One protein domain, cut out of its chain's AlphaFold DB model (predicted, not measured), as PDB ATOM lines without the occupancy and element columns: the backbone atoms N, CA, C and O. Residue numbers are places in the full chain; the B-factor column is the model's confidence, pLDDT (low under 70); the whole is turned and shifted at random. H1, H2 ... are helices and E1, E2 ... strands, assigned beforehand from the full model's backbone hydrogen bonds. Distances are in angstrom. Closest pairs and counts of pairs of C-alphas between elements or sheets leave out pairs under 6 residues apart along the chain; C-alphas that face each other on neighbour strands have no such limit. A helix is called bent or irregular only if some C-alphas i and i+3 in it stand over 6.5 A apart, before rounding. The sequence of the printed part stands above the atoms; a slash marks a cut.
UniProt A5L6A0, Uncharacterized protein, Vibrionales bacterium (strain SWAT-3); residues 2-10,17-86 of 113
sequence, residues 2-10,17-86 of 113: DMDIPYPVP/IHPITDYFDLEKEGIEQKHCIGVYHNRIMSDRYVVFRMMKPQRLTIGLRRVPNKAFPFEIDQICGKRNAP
ATOM      1  N   ASP A   2      22.541 -27.761 -35.274       79.88
ATOM      2  CA  ASP A   2      21.599 -28.284 -34.277       79.88
ATOM      3  C   ASP A   2      22.369 -28.849 -33.072       79.88
ATOM      4  O   ASP A   2      21.828 -29.576 -32.252       79.88
ATOM      5  N   MET A   3      23.662 -28.521 -32.972       84.19
ATOM      6  CA  MET A   3      24.584 -29.031 -31.953       84.19
ATOM      7  C   MET A   3      24.302 -28.453 -30.559       84.19
ATOM      8  O   MET A   3      24.653 -29.083 -29.567       84.19
ATOM      9  N   ASP A   4      23.622 -27.307 -30.493       90.25
ATOM     10  CA  ASP A   4      23.248 -26.638 -29.241       90.25
ATOM     11  C   ASP A   4      21.875 -27.086 -28.707       90.25
ATOM     12  O   ASP A   4      21.451 -26.658 -27.633       90.25
ATOM     13  N   ILE A   5      21.152 -27.933 -29.450       92.00
ATOM     14  CA  ILE A   5      19.855 -28.460 -29.019       92.00
ATOM     15  C   ILE A   5      20.108 -29.671 -28.104       92.00
ATOM     16  O   ILE A   5      20.785 -30.613 -28.519       92.00
ATOM     17  N   PRO A   6      19.566 -29.698 -26.874       94.62
ATOM     18  CA  PRO A   6      19.669 -30.872 -26.018       94.62
ATOM     19  C   PRO A   6      18.960 -32.082 -26.631       94.62
ATOM     20  O   PRO A   6      17.867 -31.972 -27.192       94.62
ATOM     21  N   TYR A   7      19.551 -33.260 -26.475       95.38
ATOM     22  CA  TYR A   7      18.919 -34.508 -26.868       95.38
ATOM     23  C   TYR A   7      17.740 -34.865 -25.954       95.38
ATOM     24  O   TYR A   7      17.772 -34.597 -24.750       95.38
ATOM     25  N   PRO A   8      16.713 -35.551 -26.489       90.31
ATOM     26  CA  PRO A   8      15.651 -36.117 -25.668       90.31
ATOM     27  C   PRO A   8      16.202 -37.151 -24.674       90.31
ATOM     28  O   PRO A   8      16.939 -38.059 -25.064       90.31
ATOM     29  N   VAL A   9      15.770 -37.082 -23.409       88.50
ATOM     30  CA  VAL A   9      16.142 -38.041 -22.348       88.50
ATOM     31  C   VAL A   9      14.903 -38.811 -21.873       88.50
ATOM     32  O   VAL A   9      14.317 -38.484 -20.843       88.50
ATOM     33  N   PRO A  10      14.428 -39.812 -22.637       89.06
ATOM     34  CA  PRO A  10      13.170 -40.497 -22.341       89.06
ATOM     35  C   PRO A  10      13.287 -41.598 -21.283       89.06
ATOM     36  O   PRO A  10      12.261 -42.050 -20.782       89.06
ATOM     37  N   ILE A  17      24.939 -46.096 -15.409       98.31
ATOM     38  CA  ILE A  17      24.464 -45.854 -16.776       98.31
ATOM     39  C   ILE A  17      23.898 -44.440 -16.856       98.31
ATOM     40  O   ILE A  17      22.896 -44.138 -16.222       98.31
ATOM     41  N   HIS A  18      24.502 -43.582 -17.669       98.06
ATOM     42  CA  HIS A  18      24.148 -42.169 -17.773       98.06
ATOM     43  C   HIS A  18      23.750 -41.826 -19.210       98.06
ATOM     44  O   HIS A  18      24.434 -42.270 -20.137       98.06
ATOM     45  N   PRO A  19      22.677 -41.048 -19.432       97.88
ATOM     46  CA  PRO A  19      22.318 -40.595 -20.770       97.88
ATOM     47  C   PRO A  19      23.393 -39.662 -21.335       97.88
ATOM     48  O   PRO A  19      24.029 -38.906 -20.603       97.88
ATOM     49  N   ILE A  20      23.572 -39.705 -22.651       97.81
ATOM     50  CA  ILE A  20      24.271 -38.664 -23.405       97.81
ATOM     51  C   ILE A  20      23.221 -37.651 -23.845       97.81
ATOM     52  O   ILE A  20      22.291 -38.002 -24.572       97.81
ATOM     53  N   THR A  21      23.352 -36.414 -23.372       96.19
ATOM     54  CA  THR A  21      22.279 -35.408 -23.429       96.19
ATOM     55  C   THR A  21      22.518 -34.290 -24.432       96.19
ATOM     56  O   THR A  21      21.620 -33.486 -24.649       96.19
ATOM     57  N   ASP A  22      23.688 -34.231 -25.059       96.56
ATOM     58  CA  ASP A  22      24.010 -33.218 -26.061       96.56
ATOM     59  C   ASP A  22      25.080 -33.707 -27.051       96.56
ATOM     60  O   ASP A  22      25.660 -34.794 -26.919       96.56
ATOM     61  N   TYR A  23      25.300 -32.906 -28.094       96.88
ATOM     62  CA  TYR A  23      26.245 -33.216 -29.158       96.88
ATOM     63  C   TYR A  23      27.694 -33.297 -28.671       96.88
ATOM     64  O   TYR A  23      28.408 -34.218 -29.070       96.88
ATOM     65  N   PHE A  24      28.122 -32.381 -27.805       95.94
ATOM     66  CA  PHE A  24      29.504 -32.331 -27.323       95.94
ATOM     67  C   PHE A  24      29.848 -33.577 -26.507       95.94
ATOM     68  O   PHE A  24      30.917 -34.169 -26.677       95.94
ATOM     69  N   ASP A  25      28.915 -34.040 -25.680       96.94
ATOM     70  CA  ASP A  25      29.059 -35.276 -24.928       96.94
ATOM     71  C   ASP A  25      29.100 -36.514 -25.835       96.94
ATOM     72  O   ASP A  25      29.873 -37.440 -25.572       96.94
ATOM     73  N   LEU A  26      28.323 -36.528 -26.923       97.50
ATOM     74  CA  LEU A  26      28.350 -37.596 -27.929       97.50
ATOM     75  C   LEU A  26      29.678 -37.632 -28.698       97.50
ATOM     76  O   LEU A  26      30.221 -38.708 -28.960       97.50
ATOM     77  N   GLU A  27      30.203 -36.467 -29.065       97.12
ATOM     78  CA  GLU A  27      31.494 -36.341 -29.741       97.12
ATOM     79  C   GLU A  27      32.632 -36.808 -28.827       97.12
ATOM     80  O   GLU A  27      33.438 -37.660 -29.217       97.12
ATOM     81  N   LYS A  28      32.641 -36.335 -27.576       97.56
ATOM     82  CA  LYS A  28      33.601 -36.761 -26.553       97.56
ATOM     83  C   LYS A  28      33.557 -38.270 -26.330       97.56
ATOM     84  O   LYS A  28      34.607 -38.910 -26.284       97.56
ATOM     85  N   GLU A  29      32.361 -38.851 -26.254       98.06
ATOM     86  CA  GLU A  29      32.171 -40.301 -26.161       98.06
ATOM     87  C   GLU A  29      32.836 -41.037 -27.334       98.06
ATOM     88  O   GLU A  29      33.567 -42.010 -27.131       98.06
ATOM     89  N   GLY A  30      32.628 -40.550 -28.562       97.56
ATOM     90  CA  GLY A  30      33.234 -41.117 -29.765       97.56
ATOM     91  C   GLY A  30      34.760 -41.068 -29.757       97.56
ATOM     92  O   GLY A  30      35.408 -42.050 -30.135       97.56
ATOM     93  N   ILE A  31      35.339 -39.967 -29.271       97.75
ATOM     94  CA  ILE A  31      36.791 -39.791 -29.126       97.75
ATOM     95  C   ILE A  31      37.356 -40.746 -28.065       97.75
ATOM     96  O   ILE A  31      38.312 -41.479 -28.340       97.75
ATOM     97  N   GLU A  32      36.765 -40.777 -26.867       97.31
ATOM     98  CA  GLU A  32      37.228 -41.604 -25.742       97.31
ATOM     99  C   GLU A  32      37.207 -43.098 -26.085       97.31
ATOM    100  O   GLU A  32      38.197 -43.821 -25.892       97.31
ATOM    101  N   GLN A  33      36.083 -43.552 -26.637       97.44
ATOM    102  CA  GLN A  33      35.871 -44.949 -26.989       97.44
ATOM    103  C   GLN A  33      36.442 -45.306 -28.361       97.44
ATOM    104  O   GLN A  33      36.543 -46.485 -28.687       97.44
ATOM    105  N   LYS A  34      36.901 -44.334 -29.154       97.12
ATOM    106  CA  LYS A  34      37.460 -44.554 -30.498       97.12
ATOM    107  C   LYS A  34      36.477 -45.283 -31.422       97.12
ATOM    108  O   LYS A  34      36.842 -46.273 -32.061       97.12
ATOM    109  N   HIS A  35      35.234 -44.810 -31.464       93.31
ATOM    110  CA  HIS A  35      34.190 -45.325 -32.350       93.31
ATOM    111  C   HIS A  35      33.271 -44.215 -32.872       93.31
ATOM    112  O   HIS A  35      33.148 -43.145 -32.278       93.31
ATOM    113  N   CYS A  36      32.570 -44.488 -33.969       93.44
ATOM    114  CA  CYS A  36      31.840 -43.485 -34.741       93.44
ATOM    115  C   CYS A  36      30.438 -43.160 -34.191       93.44
ATOM    116  O   CYS A  36      29.508 -43.002 -34.971       93.44
ATOM    117  N   ILE A  37      30.245 -43.054 -32.873       95.88
ATOM    118  CA  ILE A  37      28.908 -42.822 -32.286       95.88
ATOM    119  C   ILE A  37      28.287 -41.479 -32.720       95.88
ATOM    120  O   ILE A  37      27.068 -41.366 -32.820       95.88
ATOM    121  N   GLY A  38      29.115 -40.494 -33.090       94.56
ATOM    122  CA  GLY A  38      28.662 -39.204 -33.623       94.56
ATOM    123  C   GLY A  38      27.775 -39.311 -34.871       94.56
ATOM    124  O   GLY A  38      26.908 -38.465 -35.074       94.56
ATOM    125  N   VAL A  39      27.886 -40.390 -35.663       95.12
ATOM    126  CA  VAL A  39      27.036 -40.596 -36.858       95.12
ATOM    127  C   VAL A  39      25.550 -40.758 -36.517       95.12
ATOM    128  O   VAL A  39      24.695 -40.627 -37.394       95.12
ATOM    129  N   TYR A  40      25.222 -41.028 -35.250       96.31
ATOM    130  CA  TYR A  40      23.847 -41.162 -34.779       96.31
ATOM    131  C   TYR A  40      23.191 -39.827 -34.399       96.31
ATOM    132  O   TYR A  40      21.984 -39.837 -34.168       96.31
ATOM    133  N   HIS A  41      23.906 -38.690 -34.408       96.56
ATOM    134  CA  HIS A  41      23.368 -37.361 -34.054       96.56
ATOM    135  C   HIS A  41      21.994 -37.083 -34.687       96.56
ATOM    136  O   HIS A  41      21.012 -36.869 -33.978       96.56
ATOM    137  N   ASN A  42      21.883 -37.210 -36.014       95.50
ATOM    138  CA  ASN A  42      20.627 -36.956 -36.730       95.50
ATOM    139  C   ASN A  42      19.493 -37.902 -36.301       95.50
ATOM    140  O   ASN A  42      18.324 -37.519 -36.297       95.50
ATOM    141  N   ARG A  43      19.810 -39.155 -35.942       96.31
ATOM    142  CA  ARG A  43      18.810 -40.122 -35.462       96.31
ATOM    143  C   ARG A  43      18.360 -39.802 -34.038       96.31
ATOM    144  O   ARG A  43      17.187 -40.017 -33.742       96.31
ATOM    145  N   ILE A  44      19.256 -39.280 -33.202       96.62
ATOM    146  CA  ILE A  44      18.931 -38.833 -31.845       96.62
ATOM    147  C   ILE A  44      18.041 -37.590 -31.902       96.62
ATOM    148  O   ILE A  44      16.969 -37.586 -31.305       96.62
ATOM    149  N   MET A  45      18.410 -36.595 -32.715       95.06
ATOM    150  CA  MET A  45      17.602 -35.384 -32.922       95.06
ATOM    151  C   MET A  45      16.217 -35.675 -33.503       95.06
ATOM    152  O   MET A  45      15.240 -35.026 -33.148       95.06
ATOM    153  N   SER A  46      16.105 -36.699 -34.352       93.81
ATOM    154  CA  SER A  46      14.811 -37.151 -34.887       93.81
ATOM    155  C   SER A  46      14.000 -38.009 -33.906       93.81
ATOM    156  O   SER A  46      13.039 -38.648 -34.329       93.81
ATOM    157  N   ASP A  47      14.419 -38.122 -32.644       93.75
ATOM    158  CA  ASP A  47      13.773 -38.947 -31.623       93.75
ATOM    159  C   ASP A  47      13.622 -40.430 -32.033       93.75
ATOM    160  O   ASP A  47      12.647 -41.107 -31.706       93.75
ATOM    161  N   ARG A  48      14.600 -40.950 -32.793       96.31
ATOM    162  CA  ARG A  48      14.665 -42.352 -33.259       96.31
ATOM    163  C   ARG A  48      15.744 -43.175 -32.559       96.31
ATOM    164  O   ARG A  48      15.775 -44.397 -32.713       96.31
ATOM    165  N   TYR A  49      16.634 -42.523 -31.822       97.69
ATOM    166  CA  TYR A  49      17.762 -43.155 -31.155       97.69
ATOM    167  C   TYR A  49      18.079 -42.431 -29.856       97.69
ATOM    168  O   TYR A  49      17.884 -41.225 -29.765       97.69
ATOM    169  N   VAL A  50      18.583 -43.152 -28.865       97.81
ATOM    170  CA  VAL A  50      19.119 -42.568 -27.633       97.81
ATOM    171  C   VAL A  50      20.400 -43.292 -27.259       97.81
ATOM    172  O   VAL A  50      20.557 -44.480 -27.553       97.81
ATOM    173  N   VAL A  51      21.329 -42.569 -26.643       98.19
ATOM    174  CA  VAL A  51      22.651 -43.095 -26.305       98.19
ATOM    175  C   VAL A  51      22.905 -42.912 -24.820       98.19
ATOM    176  O   VAL A  51      22.595 -41.870 -24.247       98.19
ATOM    177  N   PHE A  52      23.492 -43.933 -24.213       98.56
ATOM    178  CA  PHE A  52      23.943 -43.925 -22.832       98.56
ATOM    179  C   PHE A  52      25.412 -44.326 -22.775       98.56
ATOM    180  O   PHE A  52      25.912 -45.062 -23.630       98.56
ATOM    181  N   ARG A  53      26.097 -43.888 -21.727       98.38
ATOM    182  CA  ARG A  53      27.423 -44.373 -21.353       98.38
ATOM    183  C   ARG A  53      27.329 -45.130 -20.036       98.38
ATOM    184  O   ARG A  53      26.647 -44.690 -19.115       98.38
ATOM    185  N   MET A  54      28.029 -46.251 -19.933       98.50
ATOM    186  CA  MET A  54      28.160 -47.022 -18.702       98.50
ATOM    187  C   MET A  54      29.593 -46.956 -18.182       98.50
ATOM    188  O   MET A  54      30.529 -47.091 -18.970       98.50
ATOM    189  N   MET A  55      29.767 -46.782 -16.870       97.75
ATOM    190  CA  MET A  55      31.087 -46.682 -16.229       97.75
ATOM    191  C   MET A  55      31.558 -47.996 -15.591       97.75
ATOM    192  O   MET A  55      32.753 -48.292 -15.623       97.75
ATOM    193  N   LYS A  56      30.641 -48.787 -15.022       96.81
ATOM    194  CA  LYS A  56      30.923 -50.057 -14.330       96.81
ATOM    195  C   LYS A  56      29.870 -51.117 -14.674       96.81
ATOM    196  O   LYS A  56      28.736 -50.742 -14.955       96.81
ATOM    197  N   PRO A  57      30.219 -52.419 -14.648       97.19
ATOM    198  CA  PRO A  57      31.548 -52.985 -14.355       97.19
ATOM    199  C   PRO A  57      32.563 -52.787 -15.492       97.19
ATOM    200  O   PRO A  57      33.753 -53.031 -15.318       97.19
ATOM    201  N   GLN A  58      32.102 -52.319 -16.650       98.12
ATOM    202  CA  GLN A  58      32.912 -52.087 -17.837       98.12
ATOM    203  C   GLN A  58      32.525 -50.748 -18.465       98.12
ATOM    204  O   GLN A  58      31.344 -50.414 -18.543       98.12
ATOM    205  N   ARG A  59      33.515 -49.999 -18.960       98.06
ATOM    206  CA  ARG A  59      33.281 -48.762 -19.710       98.06
ATOM    207  C   ARG A  59      32.671 -49.079 -21.080       98.06
ATOM    208  O   ARG A  59      33.377 -49.563 -21.967       98.06
ATOM    209  N   LEU A  60      31.381 -48.798 -21.255       98.62
ATOM    210  CA  LEU A  60      30.614 -49.109 -22.470       98.62
ATOM    211  C   LEU A  60      29.797 -47.908 -22.953       98.62
ATOM    212  O   LEU A  60      29.503 -46.991 -22.190       98.62
ATOM    213  N   THR A  61      29.417 -47.957 -24.220       98.62
ATOM    214  CA  THR A  61      28.452 -47.084 -24.882       98.62
ATOM    215  C   THR A  61      27.281 -47.950 -25.320       98.62
ATOM    216  O   THR A  61      27.474 -49.024 -25.894       98.62
ATOM    217  N   ILE A  62      26.071 -47.501 -25.011       98.62
ATOM    218  CA  ILE A  62      24.830 -48.239 -25.224       98.62
ATOM    219  C   ILE A  62      23.969 -47.407 -26.162       98.62
ATOM    220  O   ILE A  62      23.595 -46.282 -25.833       98.62
ATOM    221  N   GLY A  63      23.662 -47.957 -27.327       98.12
ATOM    222  CA  GLY A  63      22.750 -47.360 -28.287       98.12
ATOM    223  C   GLY A  63      21.412 -48.083 -28.255       98.12
ATOM    224  O   GLY A  63      21.364 -49.302 -28.440       98.12
ATOM    225  N   LEU A  64      20.329 -47.341 -28.025       98.38
ATOM    226  CA  LEU A  64      18.972 -47.871 -28.109       98.38
ATOM    227  C   LEU A  64      18.255 -47.252 -29.303       98.38
ATOM    228  O   LEU A  64      18.155 -46.028 -29.425       98.38
ATOM    229  N   ARG A  65      17.686 -48.106 -30.151       97.56
ATOM    230  CA  ARG A  65      16.779 -47.670 -31.213       97.56
ATOM    231  C   ARG A  65      15.362 -47.579 -30.669       97.56
ATOM    232  O   ARG A  65      14.934 -48.424 -29.877       97.56
ATOM    233  N   ARG A  66      14.611 -46.585 -31.137       95.62
ATOM    234  CA  ARG A  66      13.180 -46.507 -30.849       95.62
ATOM    235  C   ARG A  66      12.377 -47.354 -31.824       95.62
ATOM    236  O   ARG A  66      12.575 -47.278 -33.037       95.62
ATOM    237  N   VAL A  67      11.461 -48.151 -31.285       94.44
ATOM    238  CA  VAL A  67      10.570 -49.031 -32.048       94.44
ATOM    239  C   VAL A  67       9.130 -48.576 -31.831       94.44
ATOM    240  O   VAL A  67       8.614 -48.721 -30.721       94.44
ATOM    241  N   PRO A  68       8.475 -48.009 -32.860       88.50
ATOM    242  CA  PRO A  68       7.087 -47.573 -32.756       88.50
ATOM    243  C   PRO A  68       6.140 -48.713 -32.363       88.50
ATOM    244  O   PRO A  68       6.431 -49.888 -32.589       88.50
ATOM    245  N   ASN A  69       4.973 -48.350 -31.830       87.12
ATOM    246  CA  ASN A  69       3.858 -49.261 -31.534       87.12
ATOM    247  C   ASN A  69       4.119 -50.313 -30.438       87.12
ATOM    248  O   ASN A  69       3.340 -51.254 -30.294       87.12
ATOM    249  N   LYS A  70       5.175 -50.153 -29.631       89.56
ATOM    250  CA  LYS A  70       5.391 -50.934 -28.404       89.56
ATOM    251  C   LYS A  70       5.042 -50.106 -27.171       89.56
ATOM    252  O   LYS A  70       5.327 -48.914 -27.133       89.56
ATOM    253  N   ALA A  71       4.482 -50.756 -26.147       90.62
ATOM    254  CA  ALA A  71       4.231 -50.125 -24.845       90.62
ATOM    255  C   ALA A  71       5.525 -49.551 -24.238       90.62
ATOM    256  O   ALA A  71       5.530 -48.446 -23.706       90.62
ATOM    257  N   PHE A  72       6.631 -50.277 -24.416       94.50
ATOM    258  CA  PHE A  72       7.987 -49.807 -24.164       94.50
ATOM    259  C   PHE A  72       8.754 -49.731 -25.495       94.50
ATOM    260  O   PHE A  72       9.089 -50.779 -26.058       94.50
ATOM    261  N   PRO A  73       8.998 -48.527 -26.043       95.44
ATOM    262  CA  PRO A  73       9.455 -48.364 -27.419       95.44
ATOM    263  C   PRO A  73      10.982 -48.364 -27.558       95.44
ATOM    264  O   PRO A  73      11.487 -47.705 -28.458       95.44
ATOM    265  N   PHE A  74      11.732 -49.060 -26.700       97.19
ATOM    266  CA  PHE A  74      13.198 -49.084 -26.750       97.19
ATOM    267  C   PHE A  74      13.730 -50.501 -26.904       97.19
ATOM    268  O   PHE A  74      13.312 -51.417 -26.198       97.19
ATOM    269  N   GLU A  75      14.692 -50.660 -27.807       97.19
ATOM    270  CA  GLU A  75      15.442 -51.898 -27.980       97.19
ATOM    271  C   GLU A  75      16.933 -51.609 -28.059       97.19
ATOM    272  O   GLU A  75      17.352 -50.607 -28.642       97.19
ATOM    273  N   ILE A  76      17.728 -52.519 -27.498       98.12
ATOM    274  CA  ILE A  76      19.182 -52.481 -27.609       98.12
ATOM    275  C   ILE A  76      19.553 -52.684 -29.075       98.12
ATOM    276  O   ILE A  76      19.204 -53.696 -29.678       98.12
ATOM    277  N   ASP A  77      20.263 -51.711 -29.628       97.75
ATOM    278  CA  ASP A  77      20.823 -51.764 -30.975       97.75
ATOM    279  C   ASP A  77      22.327 -52.053 -30.911       97.75
ATOM    280  O   ASP A  77      22.824 -52.936 -31.606       97.75
ATOM    281  N   GLN A  78      23.049 -51.365 -30.018       96.88
ATOM    282  CA  GLN A  78      24.491 -51.548 -29.840       96.88
ATOM    283  C   GLN A  78      24.902 -51.512 -28.368       96.88
ATOM    284  O   GLN A  78      24.401 -50.709 -27.582       96.88
ATOM    285  N   ILE A  79      25.873 -52.359 -28.016       98.06
ATOM    286  CA  ILE A  79      26.630 -52.288 -26.764       98.06
ATOM    287  C   ILE A  79      28.099 -52.457 -27.138       98.06
ATOM    288  O   ILE A  79      28.509 -53.545 -27.540       98.06
ATOM    289  N   CYS A  80      28.884 -51.393 -27.012       97.56
ATOM    290  CA  CYS A  80      30.272 -51.375 -27.464       97.56
ATOM    291  C   CYS A  80      31.177 -50.709 -26.429       97.56
ATOM    292  O   CYS A  80      30.839 -49.681 -25.854       97.56
ATOM    293  N   GLY A  81      32.351 -51.285 -26.206       97.38
ATOM    294  CA  GLY A  81      33.453 -50.643 -25.504       97.38
ATOM    295  C   GLY A  81      34.432 -49.984 -26.469       97.38
ATOM    296  O   GLY A  81      34.171 -49.815 -27.664       97.38
ATOM    297  N   LYS A  82      35.615 -49.665 -25.946       97.44
ATOM    298  CA  LYS A  82      36.688 -49.029 -26.709       97.44
ATOM    299  C   LYS A  82      37.021 -49.818 -27.980       97.44
ATOM    300  O   LYS A  82      37.245 -51.024 -27.914       97.44
ATOM    301  N   ARG A  83      37.099 -49.134 -29.126       97.00
ATOM    302  CA  ARG A  83      37.307 -49.702 -30.471       97.00
ATOM    303  C   ARG A  83      36.273 -50.775 -30.845       97.00
ATOM    304  O   ARG A  83      36.618 -51.748 -31.505       97.00
ATOM    305  N   ASN A  84      35.019 -50.595 -30.429       97.00
ATOM    306  CA  ASN A  84      33.924 -51.546 -30.650       97.00
ATOM    307  C   ASN A  84      34.139 -52.914 -29.979       97.00
ATOM    308  O   ASN A  84      33.613 -53.922 -30.446       97.00
ATOM    309  N   ALA A  85      34.918 -52.966 -28.894       97.56
ATOM    310  CA  ALA A  85      35.076 -54.195 -28.125       97.56
ATOM    311  C   ALA A  85      33.709 -54.677 -27.595       97.56
ATOM    312  O   ALA A  85      32.915 -53.846 -27.143       97.56
ATOM    313  N   PRO A  86      33.425 -55.989 -27.616       97.56
ATOM    314  CA  PRO A  86      32.165 -56.504 -27.103       97.56
ATOM    315  C   PRO A  86      32.066 -56.330 -25.575       97.56
ATOM    316  O   PRO A  86      33.091 -56.258 -24.881       97.56
TER     317      PRO A  86
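What this domain is: This is residues 2 to 10 and 17 to 86 of the 113 residues of an uncharacterized protein of Vibrionales bacterium (strain SWAT-3) (UniProt A5L6A0). Two helices, H1 and H2, form a hairpin side by side over one face of a twisted sheet of four strands, in two layers; no named helix covers the other face. Residues 2 to 10 lead in before a cut. The printed part has 79 residues, with named elements in the order E1, H1, H2, E2, E3, E4; the sheet runs E1, E2, E3, E4, antiparallel throughout, and the class is mixed, helices and strands. The whole is compact, with a radius of gyration of the C-alphas of 12.1 A and spans of 33 by 27 by 18 A.

Where its parts are: E1, residues 17 to 19, begins at C-alpha 17 (24.464, -45.854, -16.776) and is 6.9 A long. H1, residues 23 to 33, is 15.3 A long, and H2, residues 37 to 45, 13.5 A. E2 is residues 49 to 54, 16.7 A; E3 residues 60 to 66, 19.5 A; E4 residues 74 to 80, 17.2 A, ending at C-alpha 80 (30.272, -51.375, -27.464).

How they stand to each other: E1 and E2 pair through N 18 and O 53, 2.8 A. The meander E2, E3, E4, each strand the antiparallel neighbour of the one before, is two hairpins, with N 52 and O 62 at 2.9 A and N 63 and O 78 at 2.9 A. H1 and H2 touch at a shallow tilt of 26 degrees, opposite ways, closest at the C-alphas of Gly 30 and Ile 37, 5.3 A. H1's height over the sheet is 10.1 A, H2's 8.2 A. H2 lies over E2, along the strands at 23 degrees to E2 on the local plane. Every O i to N i+4 pair is within hydrogen-bond range in H1; in irregular H2, with C-alphas 39 and 42 7.4 A apart, 2 of 5 are, and 4 of 6 O i to N i+3 pairs.

The domain as a whole: The C-alphas of Glu 32 and Asn 69, the two farthest apart, are 34.7 A apart. Residues 11 to 16 are not printed, and C-alphas 10 and 17 are 13.7 A apart across the cut. No link between named elements is long. No printed residue is under 70 in pLDDT.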